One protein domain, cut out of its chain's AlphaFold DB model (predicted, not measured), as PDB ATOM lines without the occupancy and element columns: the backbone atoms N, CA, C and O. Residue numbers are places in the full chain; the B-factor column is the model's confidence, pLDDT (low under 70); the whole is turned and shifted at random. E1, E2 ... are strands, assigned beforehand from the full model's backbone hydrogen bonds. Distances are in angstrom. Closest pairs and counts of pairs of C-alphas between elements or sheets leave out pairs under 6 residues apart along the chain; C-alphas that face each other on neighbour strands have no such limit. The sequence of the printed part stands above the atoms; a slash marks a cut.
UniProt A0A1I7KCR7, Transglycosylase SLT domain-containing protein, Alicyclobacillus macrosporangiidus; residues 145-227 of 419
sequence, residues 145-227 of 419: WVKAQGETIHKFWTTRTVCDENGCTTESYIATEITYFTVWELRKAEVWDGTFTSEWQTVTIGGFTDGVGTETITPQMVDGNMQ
ATOM      1  N   TRP A 145     197.085 119.318 109.725       68.75
ATOM      2  CA  TRP A 145     196.643 117.941 109.915       68.75
ATOM      3  C   TRP A 145     197.099 117.063 108.757       68.75
ATOM      4  O   TRP A 145     197.113 117.507 107.607       68.75
ATOM      5  N   VAL A 146     197.391 115.799 109.038       70.62
ATOM      6  CA  VAL A 146     197.462 114.756 108.010       70.62
ATOM      7  C   VAL A 146     196.518 113.621 108.355       70.62
ATOM      8  O   VAL A 146     196.118 113.439 109.502       70.62
ATOM      9  N   LYS A 147     196.132 112.873 107.326       78.50
ATOM     10  CA  LYS A 147     195.236 111.729 107.450       78.50
ATOM     11  C   LYS A 147     195.940 110.468 106.984       78.50
ATOM     12  O   LYS A 147     196.586 110.482 105.935       78.50
ATOM     13  N   ALA A 148     195.726 109.385 107.710       70.38
ATOM     14  CA  ALA A 148     196.054 108.037 107.286       70.38
ATOM     15  C   ALA A 148     194.782 107.183 107.235       70.38
ATOM     16  O   ALA A 148     193.780 107.491 107.882       70.38
ATOM     17  N   GLN A 149     194.805 106.136 106.416       79.62
ATOM     18  CA  GLN A 149     193.704 105.181 106.305       79.62
ATOM     19  C   GLN A 149     194.116 103.879 106.980       79.62
ATOM     20  O   GLN A 149     195.208 103.377 106.724       79.62
ATOM     21  N   GLY A 150     193.246 103.367 107.842       75.38
ATOM     22  CA  GLY A 150     193.331 102.024 108.395       75.38
ATOM     23  C   GLY A 150     192.216 101.144 107.855       75.38
ATOM     24  O   GLY A 150     191.238 101.627 107.271       75.38
ATOM     25  N   GLU A 151     192.366  99.845 108.060       78.94
ATOM     26  CA  GLU A 151     191.377  98.858 107.654       78.94
ATOM     27  C   GLU A 151     191.195  97.772 108.712       78.94
ATOM     28  O   GLU A 151     192.136  97.361 109.384       78.94
ATOM     29  N   THR A 152     189.960  97.305 108.852       76.50
ATOM     30  CA  THR A 152     189.593  96.151 109.668       76.50
ATOM     31  C   THR A 152     189.070  95.067 108.747       76.50
ATOM     32  O   THR A 152     188.065  95.261 108.061       76.50
ATOM     33  N   ILE A 153     189.736  93.921 108.753       83.69
ATOM     34  CA  ILE A 153     189.392  92.730 107.990       83.69
ATOM     35  C   ILE A 153     188.740  91.733 108.946       83.69
ATOM     36  O   ILE A 153     189.379  91.217 109.862       83.69
ATOM     37  N   HIS A 154     187.467  91.428 108.719       87.75
ATOM     38  CA  HIS A 154     186.720  90.426 109.467       87.75
ATOM     39  C   HIS A 154     186.419  89.221 108.573       87.75
ATOM     40  O   HIS A 154     185.752  89.345 107.546       87.75
ATOM     41  N   LYS A 155     186.920  88.043 108.950       91.62
ATOM     42  CA  LYS A 155     186.662  86.775 108.257       91.62
ATOM     43  C   LYS A 155     185.830  85.864 109.137       91.62
ATOM     44  O   LYS A 155     186.208  85.632 110.281       91.62
ATOM     45  N   PHE A 156     184.748  85.309 108.600       87.94
ATOM     46  CA  PHE A 156     183.841  84.426 109.338       87.94
ATOM     47  C   PHE A 156     183.264  83.318 108.458       87.94
ATOM     48  O   PHE A 156     183.115  83.465 107.244       87.94
ATOM     49  N   TRP A 157     182.933  82.191 109.088       93.75
ATOM     50  CA  TRP A 157     182.227  81.098 108.427       93.75
ATOM     51  C   TRP A 157     180.789  81.500 108.118       93.75
ATOM     52  O   TRP A 157     180.060  81.971 108.988       93.75
ATOM     53  N   THR A 158     180.363  81.256 106.885       93.31
ATOM     54  CA  THR A 158     178.972  81.404 106.463       93.31
ATOM     55  C   THR A 158     178.621  80.341 105.424       93.31
ATOM     56  O   THR A 158     179.470  79.549 105.004       93.31
ATOM     57  N   THR A 159     177.357  80.275 105.023       94.31
ATOM     58  CA  THR A 159     176.871  79.300 104.048       94.31
ATOM     59  C   THR A 159     176.238  79.985 102.847       94.31
ATOM     60  O   THR A 159     175.712  81.095 102.931       94.31
ATOM     61  N   ARG A 160     176.319  79.334 101.685       92.69
ATOM     62  CA  ARG A 160     175.571  79.724 100.485       92.69
ATOM     63  C   ARG A 160     174.877  78.509  99.905       92.69
ATOM     64  O   ARG A 160     175.400  77.397  99.967       92.69
ATOM     65  N   THR A 161     173.726  78.742  99.294       95.50
ATOM     66  CA  THR A 161     173.046  77.727  98.496       95.50
ATOM     67  C   THR A 161     173.557  77.802  97.064       95.50
ATOM     68  O   THR A 161     173.494  78.863  96.442       95.50
ATOM     69  N   VAL A 162     174.057  76.687  96.545       92.25
ATOM     70  CA  VAL A 162     174.478  76.523  95.153       92.25
ATOM     71  C   VAL A 162     173.496  75.566  94.493       92.25
ATOM     72  O   VAL A 162     173.183  74.526  95.059       92.25
ATOM     73  N   CYS A 163     172.967  75.928  93.327       93.75
ATOM     74  CA  CYS A 163     172.033  75.085  92.586       93.75
ATOM     75  C   CYS A 163     172.614  74.728  91.220       93.75
ATOM     76  O   CYS A 163     173.128  75.605  90.526       93.75
ATOM     77  N   ASP A 164     172.494  73.461  90.838       90.69
ATOM     78  CA  ASP A 164     172.826  72.936  89.518       90.69
ATOM     79  C   ASP A 164     171.627  72.189  88.902       90.69
ATOM     80  O   ASP A 164     170.510  72.210  89.429       90.69
ATOM     81  N   GLU A 165     171.844  71.543  87.756       89.12
ATOM     82  CA  GLU A 165     170.816  70.781  87.031       89.12
ATOM     83  C   GLU A 165     170.241  69.599  87.841       89.12
ATOM     84  O   GLU A 165     169.161  69.103  87.521       89.12
ATOM     85  N   ASN A 166     170.926  69.169  88.906       90.50
ATOM     86  CA  ASN A 166     170.563  68.038  89.759       90.50
ATOM     87  C   ASN A 166     169.956  68.457  91.111       90.50
ATOM     88  O   ASN A 166     169.524  67.588  91.874       90.50
ATOM     89  N   GLY A 167     169.889  69.756  91.422       90.31
ATOM     90  CA  GLY A 167     169.273  70.283  92.642       90.31
ATOM     91  C   GLY A 167     170.101  71.372  93.322       90.31
ATOM     92  O   GLY A 167     171.029  71.922  92.744       90.31
ATOM     93  N   CYS A 168     169.749  71.710  94.564       93.69
ATOM     94  CA  CYS A 168     170.454  72.721  95.354       93.69
ATOM     95  C   CYS A 168     171.169  72.092  96.552       93.69
ATOM     96  O   CYS A 168     170.559  71.348  97.321       93.69
ATOM     97  N   THR A 169     172.434  72.446  96.754       93.56
ATOM     98  CA  THR A 169     173.255  72.085  97.914       93.56
ATOM     99  C   THR A 169     173.595  73.331  98.730       93.56
ATOM    100  O   THR A 169     173.614  74.452  98.226       93.56
ATOM    101  N   THR A 170     173.825  73.161 100.032       94.88
ATOM    102  CA  THR A 170     174.353  74.225 100.898       94.88
ATOM    103  C   THR A 170     175.824  73.955 101.156       94.88
ATOM    104  O   THR A 170     176.183  72.885 101.640       94.88
ATOM    105  N   GLU A 171     176.665  74.935 100.853       93.81
ATOM    106  CA  GLU A 171     178.113  74.852 101.020       93.81
ATOM    107  C   GLU A 171     178.568  75.874 102.065       93.81
ATOM    108  O   GLU A 171     178.094  77.015 102.070       93.81
ATOM    109  N   SER A 172     179.483  75.470 102.951       91.88
ATOM    110  CA  SER A 172     180.140  76.381 103.899       91.88
ATOM    111  C   SER A 172     181.371  77.008 103.255       91.88
ATOM    112  O   SER A 172     182.149  76.319 102.599       91.88
ATOM    113  N   TYR A 173     181.560  78.307 103.458       91.81
ATOM    114  CA  TYR A 173     182.716  79.055 102.974       91.81
ATOM    115  C   TYR A 173     183.065  80.184 103.951       91.81
ATOM    116  O   TYR A 173     182.277  80.528 104.832       91.81
ATOM    117  N   ILE A 174     184.257  80.758 103.803       93.38
ATOM    118  CA  ILE A 174     184.687  81.912 104.595       93.38
ATOM    119  C   ILE A 174     184.319  83.181 103.828       93.38
ATOM    120  O   ILE A 174     184.790  83.388 102.707       93.38
ATOM    121  N   ALA A 175     183.484  84.026 104.425       91.94
ATOM    122  CA  ALA A 175     183.239  85.381 103.944       91.94
ATOM    123  C   ALA A 175     184.286  86.345 104.519       91.94
ATOM    124  O   ALA A 175     184.848  86.098 105.584       91.94
ATOM    125  N   THR A 176     184.567  87.429 103.795       94.56
ATOM    126  CA  THR A 176     185.465  88.508 104.231       94.56
ATOM    127  C   THR A 176     184.726  89.834 104.138       94.56
ATOM    128  O   THR A 176     184.218  90.182 103.073       94.56
ATOM    129  N   GLU A 177     184.701  90.576 105.235       92.69
ATOM    130  CA  GLU A 177     184.222  91.951 105.314       92.69
ATOM    131  C   GLU A 177     185.407  92.870 105.608       92.69
ATOM    132  O   GLU A 177     186.215  92.581 106.490       92.69
ATOM    133  N   ILE A 178     185.532  93.967 104.856       89.88
ATOM    134  CA  ILE A 178     186.595  94.962 105.043       89.88
ATOM    135  C   ILE A 178     185.938  96.303 105.343       89.88
ATOM    136  O   ILE A 178     185.126  96.790 104.554       89.88
ATOM    137  N   THR A 179     186.297  96.896 106.477       85.19
ATOM    138  CA  THR A 179     185.852  98.234 106.878       85.19
ATOM    139  C   THR A 179     187.046  99.172 106.903       85.19
ATOM    140  O   THR A 179     188.047  98.867 107.539       85.19
ATOM    141  N   TYR A 180     186.934 100.323 106.244       79.88
ATOM    142  CA  TYR A 180     187.971 101.354 106.254       79.88
ATOM    143  C   TYR A 180     187.659 102.422 107.297       79.88
ATOM    144  O   TYR A 180     186.496 102.778 107.500       79.88
ATOM    145  N   PHE A 181     188.696 102.970 107.917       72.44
ATOM    146  CA  PHE A 181     188.581 104.097 108.835       72.44
ATOM    147  C   PHE A 181     189.727 105.088 108.630       72.44
ATOM    148  O   PHE A 181     190.783 104.756 108.097       72.44
ATOM    149  N   THR A 182     189.509 106.336 109.039       72.12
ATOM    150  CA  THR A 182     190.519 107.393 108.947       72.12
ATOM    151  C   THR A 182     191.082 107.688 110.327       72.12
ATOM    152  O   THR A 182     190.321 107.873 111.274       72.12
ATOM    153  N   VAL A 183     192.405 107.773 110.415       66.81
ATOM    154  CA  VAL A 183     193.118 108.288 111.584       66.81
ATOM    155  C   VAL A 183     193.660 109.666 111.225       66.81
ATOM    156  O   VAL A 183     194.334 109.831 110.203       66.81
ATOM    157  N   TRP A 184     193.331 110.663 112.042       66.44
ATOM    158  CA  TRP A 184     193.879 112.010 111.926       66.44
ATOM    159  C   TRP A 184     195.118 112.158 112.800       66.44
ATOM    160  O   TRP A 184     195.191 111.618 113.898       66.44
ATOM    161  N   GLU A 185     196.070 112.944 112.319       64.94
ATOM    162  CA  GLU A 185     197.254 113.350 113.060       64.94
ATOM    163  C   GLU A 185     197.421 114.864 112.967       64.94
ATOM    164  O   GLU A 185     197.321 115.452 111.884       64.94
ATOM    165  N   LEU A 186     197.781 115.472 114.095       60.88
ATOM    166  CA  LEU A 186     198.249 116.844 114.162       60.88
ATOM    167  C   LEU A 186     199.753 116.911 113.841       60.88
ATOM    168  O   LEU A 186     200.561 116.448 114.628       60.88
ATOM    169  N   ARG A 187     200.141 117.518 112.715       56.69
ATOM    170  CA  ARG A 187     201.549 117.687 112.279       56.69
ATOM    171  C   ARG A 187     202.205 118.975 112.743       56.69
ATOM    172  O   ARG A 187     203.422 119.083 112.795       56.69
ATOM    173  N   LYS A 188     201.411 120.008 112.981       55.00
ATOM    174  CA  LYS A 188     201.909 121.296 113.462       55.00
ATOM    175  C   LYS A 188     200.760 122.039 114.099       55.00
ATOM    176  O   LYS A 188     199.661 122.021 113.558       55.00
ATOM    177  N   ALA A 189     201.013 122.732 115.190       54.97
ATOM    178  CA  ALA A 189     200.042 123.623 115.792       54.97
ATOM    179  C   ALA A 189     200.731 124.947 116.100       54.97
ATOM    180  O   ALA A 189     201.389 125.006 117.110       54.97
ATOM    181  N   GLU A 190     200.589 126.008 115.303       50.94
ATOM    182  CA  GLU A 190     201.375 127.255 115.437       50.94
ATOM    183  C   GLU A 190     201.169 128.063 116.732       50.94
ATOM    184  O   GLU A 190     201.829 129.086 116.910       50.94
ATOM    185  N   VAL A 191     200.272 127.639 117.631       47.34
ATOM    186  CA  VAL A 191     200.288 128.130 119.027       47.34
ATOM    187  C   VAL A 191     201.515 127.650 119.781       47.34
ATOM    188  O   VAL A 191     202.022 128.341 120.654       47.34
ATOM    189  N   TRP A 192     201.953 126.453 119.421       47.91
ATOM    190  CA  TRP A 192     203.243 125.877 119.691       47.91
ATOM    191  C   TRP A 192     204.064 126.343 118.494       47.91
ATOM    192  O   TRP A 192     203.851 125.920 117.362       47.91
ATOM    193  N   ASP A 193     205.018 127.235 118.662       41.31
ATOM    194  CA  ASP A 193     205.939 127.538 117.557       41.31
ATOM    195  C   ASP A 193     206.902 126.361 117.253       41.31
ATOM    196  O   ASP A 193     207.832 126.451 116.462       41.31
ATOM    197  N   GLY A 194     206.579 125.193 117.794       47.62
ATOM    198  CA  GLY A 194     207.120 123.895 117.498       47.62
ATOM    199  C   GLY A 194     206.746 123.235 116.183       47.62
ATOM    200  O   GLY A 194     205.652 123.392 115.637       47.62
ATOM    201  N   THR A 195     207.655 122.376 115.725       49.62
ATOM    202  CA  THR A 195     207.357 121.349 114.723       49.62
ATOM    203  C   THR A 195     207.037 120.053 115.461       49.62
ATOM    204  O   THR A 195     207.855 119.600 116.261       49.62
ATOM    205  N   PHE A 196     205.864 119.467 115.197       51.03
ATOM    206  CA  PHE A 196     205.583 118.090 115.590       51.03
ATOM    207  C   PHE A 196     206.076 117.182 114.466       51.03
ATOM    208  O   PHE A 196     205.558 117.198 113.346       51.03
ATOM    209  N   THR A 197     207.135 116.430 114.735       55.28
ATOM    210  CA  THR A 197     207.630 115.430 113.792       55.28
ATOM    211  C   THR A 197     207.209 114.065 114.289       55.28
ATOM    212  O   THR A 197     207.559 113.692 115.403       55.28
ATOM    213  N   SER A 198     206.483 113.328 113.459       56.44
ATOM    214  CA  SER A 198     206.200 111.912 113.674       56.44
ATOM    215  C   SER A 198     206.367 111.153 112.362       56.44
ATOM    216  O   SER A 198     206.274 111.737 111.269       56.44
ATOM    217  N   GLU A 199     206.547 109.844 112.450       62.72
ATOM    218  CA  GLU A 199     206.446 108.960 111.297       62.72
ATOM    219  C   GLU A 199     205.217 108.062 111.414       62.72
ATOM    220  O   GLU A 199     204.819 107.644 112.500       62.72
ATOM    221  N   TRP A 200     204.598 107.777 110.269       62.41
ATOM    222  CA  TRP A 200     203.539 106.780 110.210       62.41
ATOM    223  C   TRP A 200     204.164 105.394 110.157       62.41
ATOM    224  O   TRP A 200     204.957 105.093 109.264       62.41
ATOM    225  N   GLN A 201     203.729 104.531 111.061       68.50
ATOM    226  CA  GLN A 201     203.921 103.095 110.969       68.50
ATOM    227  C   GLN A 201     202.576 102.393 110.928       68.50
ATOM    228  O   GLN A 201     201.541 102.943 111.291       68.50
ATOM    229  N   THR A 202     202.589 101.157 110.462       69.81
ATOM    230  CA  THR A 202     201.394 100.327 110.425       69.81
ATOM    231  C   THR A 202     201.521  99.262 111.491       69.81
ATOM    232  O   THR A 202     202.496  98.513 111.505       69.81
ATOM    233  N   VAL A 203     200.518  99.176 112.358       68.88
ATOM    234  CA  VAL A 203     200.418  98.126 113.364       68.88
ATOM    235  C   VAL A 203     199.226  97.249 113.043       68.88
ATOM    236  O   VAL A 203     198.103  97.728 112.873       68.88
ATOM    237  N   THR A 204     199.485  95.950 112.968       67.06
ATOM    238  CA  THR A 204     198.459  94.931 112.772       67.06
ATOM    239  C   THR A 204     198.076  94.344 114.123       67.06
ATOM    240  O   THR A 204     198.934  93.883 114.873       67.06
ATOM    241  N   ILE A 205     196.785  94.362 114.438       65.19
ATOM    242  CA  ILE A 205     196.218  93.862 115.690       65.19
ATOM    243  C   ILE A 205     195.236  92.741 115.364       65.19
ATOM    244  O   ILE A 205     194.352  92.909 114.529       65.19
ATOM    245  N   GLY A 206     195.356  91.611 116.055       72.06
ATOM    246  CA  GLY A 206     194.529  90.432 115.803       72.06
ATOM    247  C   GLY A 206     195.166  89.489 114.785       72.06
ATOM    248  O   GLY A 206     196.387  89.423 114.665       72.06
ATOM    249  N   GLY A 207     194.340  88.702 114.107       76.50
ATOM    250  CA  GLY A 207     194.798  87.678 113.177       76.50
ATOM    251  C   GLY A 207     193.734  86.620 112.908       76.50
ATOM    252  O   GLY A 207     192.616  86.676 113.427       76.50
ATOM    253  N   PHE A 208     194.091  85.641 112.080       79.50
ATOM    254  CA  PHE A 208     193.185  84.574 111.662       79.50
ATOM    255  C   PHE A 208     193.613  83.227 112.244       79.50
ATOM    256  O   PHE A 208     194.752  82.801 112.069       79.50
ATOM    257  N   THR A 209     192.660  82.521 112.844       79.50
ATOM    258  CA  THR A 209     192.798  81.124 113.263       79.50
ATOM    259  C   THR A 209     191.918  80.282 112.352       79.50
ATOM    260  O   THR A 209     190.734  80.567 112.188       79.50
ATOM    261  N   ASP A 210     192.502  79.283 111.689       85.50
ATOM    262  CA  ASP A 210     191.805  78.442 110.702       85.50
ATOM    263  C   ASP A 210     191.075  79.248 109.603       85.50
ATOM    264  O   ASP A 210     190.017  78.865 109.104       85.50
ATOM    265  N   GLY A 211     191.645  80.397 109.219       82.75
ATOM    266  CA  GLY A 211     191.112  81.289 108.184       82.75
ATOM    267  C   GLY A 211     190.008  82.248 108.645       82.75
ATOM    268  O   GLY A 211     189.544  83.051 107.834       82.75
ATOM    269  N   VAL A 212     189.619  82.210 109.922       82.31
ATOM    270  CA  VAL A 212     188.562  83.034 110.528       82.31
ATOM    271  C   VAL A 212     189.127  83.877 111.666       82.31
ATOM    272  O   VAL A 212     190.028  83.454 112.383       82.31
ATOM    273  N   GLY A 213     188.622  85.094 111.828       78.25
ATOM    274  CA  GLY A 213     189.118  86.033 112.828       78.25
ATOM    275  C   GLY A 213     188.996  87.479 112.378       78.25
ATOM    276  O   GLY A 213     188.460  87.774 111.309       78.25
ATOM    277  N   THR A 214     189.501  88.377 113.212       76.00
ATOM    278  CA  THR A 214     189.539  89.810 112.929       76.00
ATOM    279  C   THR A 214     190.984  90.265 112.957       76.00
ATOM    280  O   THR A 214     191.708  89.972 113.907       76.00
ATOM    281  N   GLU A 215     191.380  90.993 111.927       78.62
ATOM    282  CA  GLU A 215     192.678  91.638 111.811       78.62
ATOM    283  C   GLU A 215     192.448  93.121 111.525       78.62
ATOM    284  O   GLU A 215     191.733  93.472 110.590       78.62
ATOM    285  N   THR A 216     193.026  93.994 112.339       70.44
ATOM    286  CA  THR A 216     192.933  95.444 112.181       70.44
ATOM    287  C   THR A 216     194.309  95.996 111.871       70.44
ATOM    288  O   THR A 216     195.222  95.910 112.688       70.44
ATOM    289  N   ILE A 217     194.441  96.607 110.705       71.75
ATOM    290  CA  ILE A 217     195.643  97.271 110.226       71.75
ATOM    291  C   ILE A 217     195.456  98.759 110.505       71.75
ATOM    292  O   ILE A 217     194.709  99.464 109.823       71.75
ATOM    293  N   THR A 218     196.101  99.230 111.567       67.44
ATOM    294  CA  THR A 218     195.959 100.600 112.057       67.44
ATOM    295  C   THR A 218     197.217 101.393 111.736       67.44
ATOM    296  O   THR A 218     198.302 100.992 112.164       67.44
ATOM    297  N   PRO A 219     197.111 102.529 111.031       62.75
ATOM    298  CA  PRO A 219     198.209 103.472 110.970       62.75
ATOM    299  C   PRO A 219     198.384 104.086 112.365       62.75
ATOM    300  O   PRO A 219     197.451 104.649 112.938       62.75
ATOM    301  N   GLN A 220     199.574 103.935 112.922       60.53
ATOM    302  CA  GLN A 220     199.983 104.473 114.208       60.53
ATOM    303  C   GLN A 220     201.157 105.422 114.013       60.53
ATOM    304  O   GLN A 220     201.907 105.327 113.044       60.53
ATOM    305  N   MET A 221     201.298 106.351 114.945       59.78
ATOM    306  CA  MET A 221     202.430 107.261 114.952       59.78
ATOM    307  C   MET A 221     203.566 106.666 115.764       59.78
ATOM    308  O   MET A 221     203.332 106.085 116.824       59.78
ATOM    309  N   VAL A 222     204.785 106.875 115.293       53.03
ATOM    310  CA  VAL A 222     206.006 106.593 116.045       53.03
ATOM    311  C   VAL A 222     206.896 107.825 116.087       53.03
ATOM    312  O   VAL A 222     206.762 108.733 115.261       53.03
ATOM    313  N   ASP A 223     207.790 107.845 117.075       53.53
ATOM    314  CA  ASP A 223     208.853 108.843 117.213       53.53
ATOM    315  C   ASP A 223     208.346 110.294 117.258       53.53
ATOM    316  O   ASP A 223     208.940 111.204 116.680       53.53
ATOM    317  N   GLY A 224     207.225 110.510 117.957       54.03
ATOM    318  CA  GLY A 224     206.651 111.834 118.174       54.03
ATOM    319  C   GLY A 224     207.626 112.735 118.926       54.03
ATOM    320  O   GLY A 224     207.822 112.574 120.129       54.03
ATOM    321  N   ASN A 225     208.223 113.693 118.222       51.25
ATOM    322  CA  ASN A 225     209.068 114.719 118.813       51.25
ATOM    323  C   ASN A 225     208.382 116.077 118.700       51.25
ATOM    324  O   ASN A 225     207.894 116.467 117.635       51.25
ATOM    325  N   MET A 226     208.369 116.797 119.815       50.66
ATOM    326  CA  MET A 226     207.828 118.138 119.915       50.66
ATOM    327  C   MET A 226     208.972 119.081 120.257       50.66
ATOM    328  O   MET A 226     209.504 119.074 121.363       50.66
ATOM    329  N   GLN A 227     209.363 119.896 119.285       49.94
ATOM    330  CA  GLN A 227     210.236 121.036 119.549       49.94
ATOM    331  C   GLN A 227     209.375 122.248 119.872       49.94
ATOM    332  O   GLN A 227     208.245 122.296 119.421       49.94
TER     333      GLN A 227
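This is residues 145 to 227 of the 419 residues of the protein "Transglycosylase SLT domain-containing protein" of Alicyclobacillus macrosporangiidus (UniProt A0A1I7KCR7). Two strand hairpins, E1 with E2 and E3 with E4, lie side by side as one narrow, twisted sheet, a rod whose tip at residues 163 to 168 sticks out free. The printed part has 83 residues, no named helix and four strands, E1 to E4 along the chain, all strand in class. The sheet's order is E2, E1, E4, E3, all antiparallel. The whole is extended, with radius of gyration of the C-alphas 21.2 A and spans of 74 by 21 by 12 A.

Inner strands E1, residues 145 to 164, and E4, residues 212 to 226, are antiparallel at 175 degrees; N 153 and O 215 are within hydrogen-bond range, 2.8 A. Edge strand E2, residues 167 to 189, forms a hairpin with E1, N 162 to O 169 2.8 A. Edge strand E3, residues 196 to 209, forms one with E4, N 201 to O 220 2.8 A.

From first to last C-alpha, E1 measures 54.9 A, E2 65.8 A, E3 39.2 A and E4 41.1 A. E1 begins at C-alpha 145 (196.643, 117.941, 109.915) and bends by 62 degrees at residue 157; E4 ends at C-alpha 226 (207.828, 118.138, 119.915).

The printed part has no cut and no long link. The C-alphas farthest apart, Asn 166 and Asp 193, are 74.6 A apart. pLDDT is under 70 at residues 145, 183 to 205 and 218 to 227.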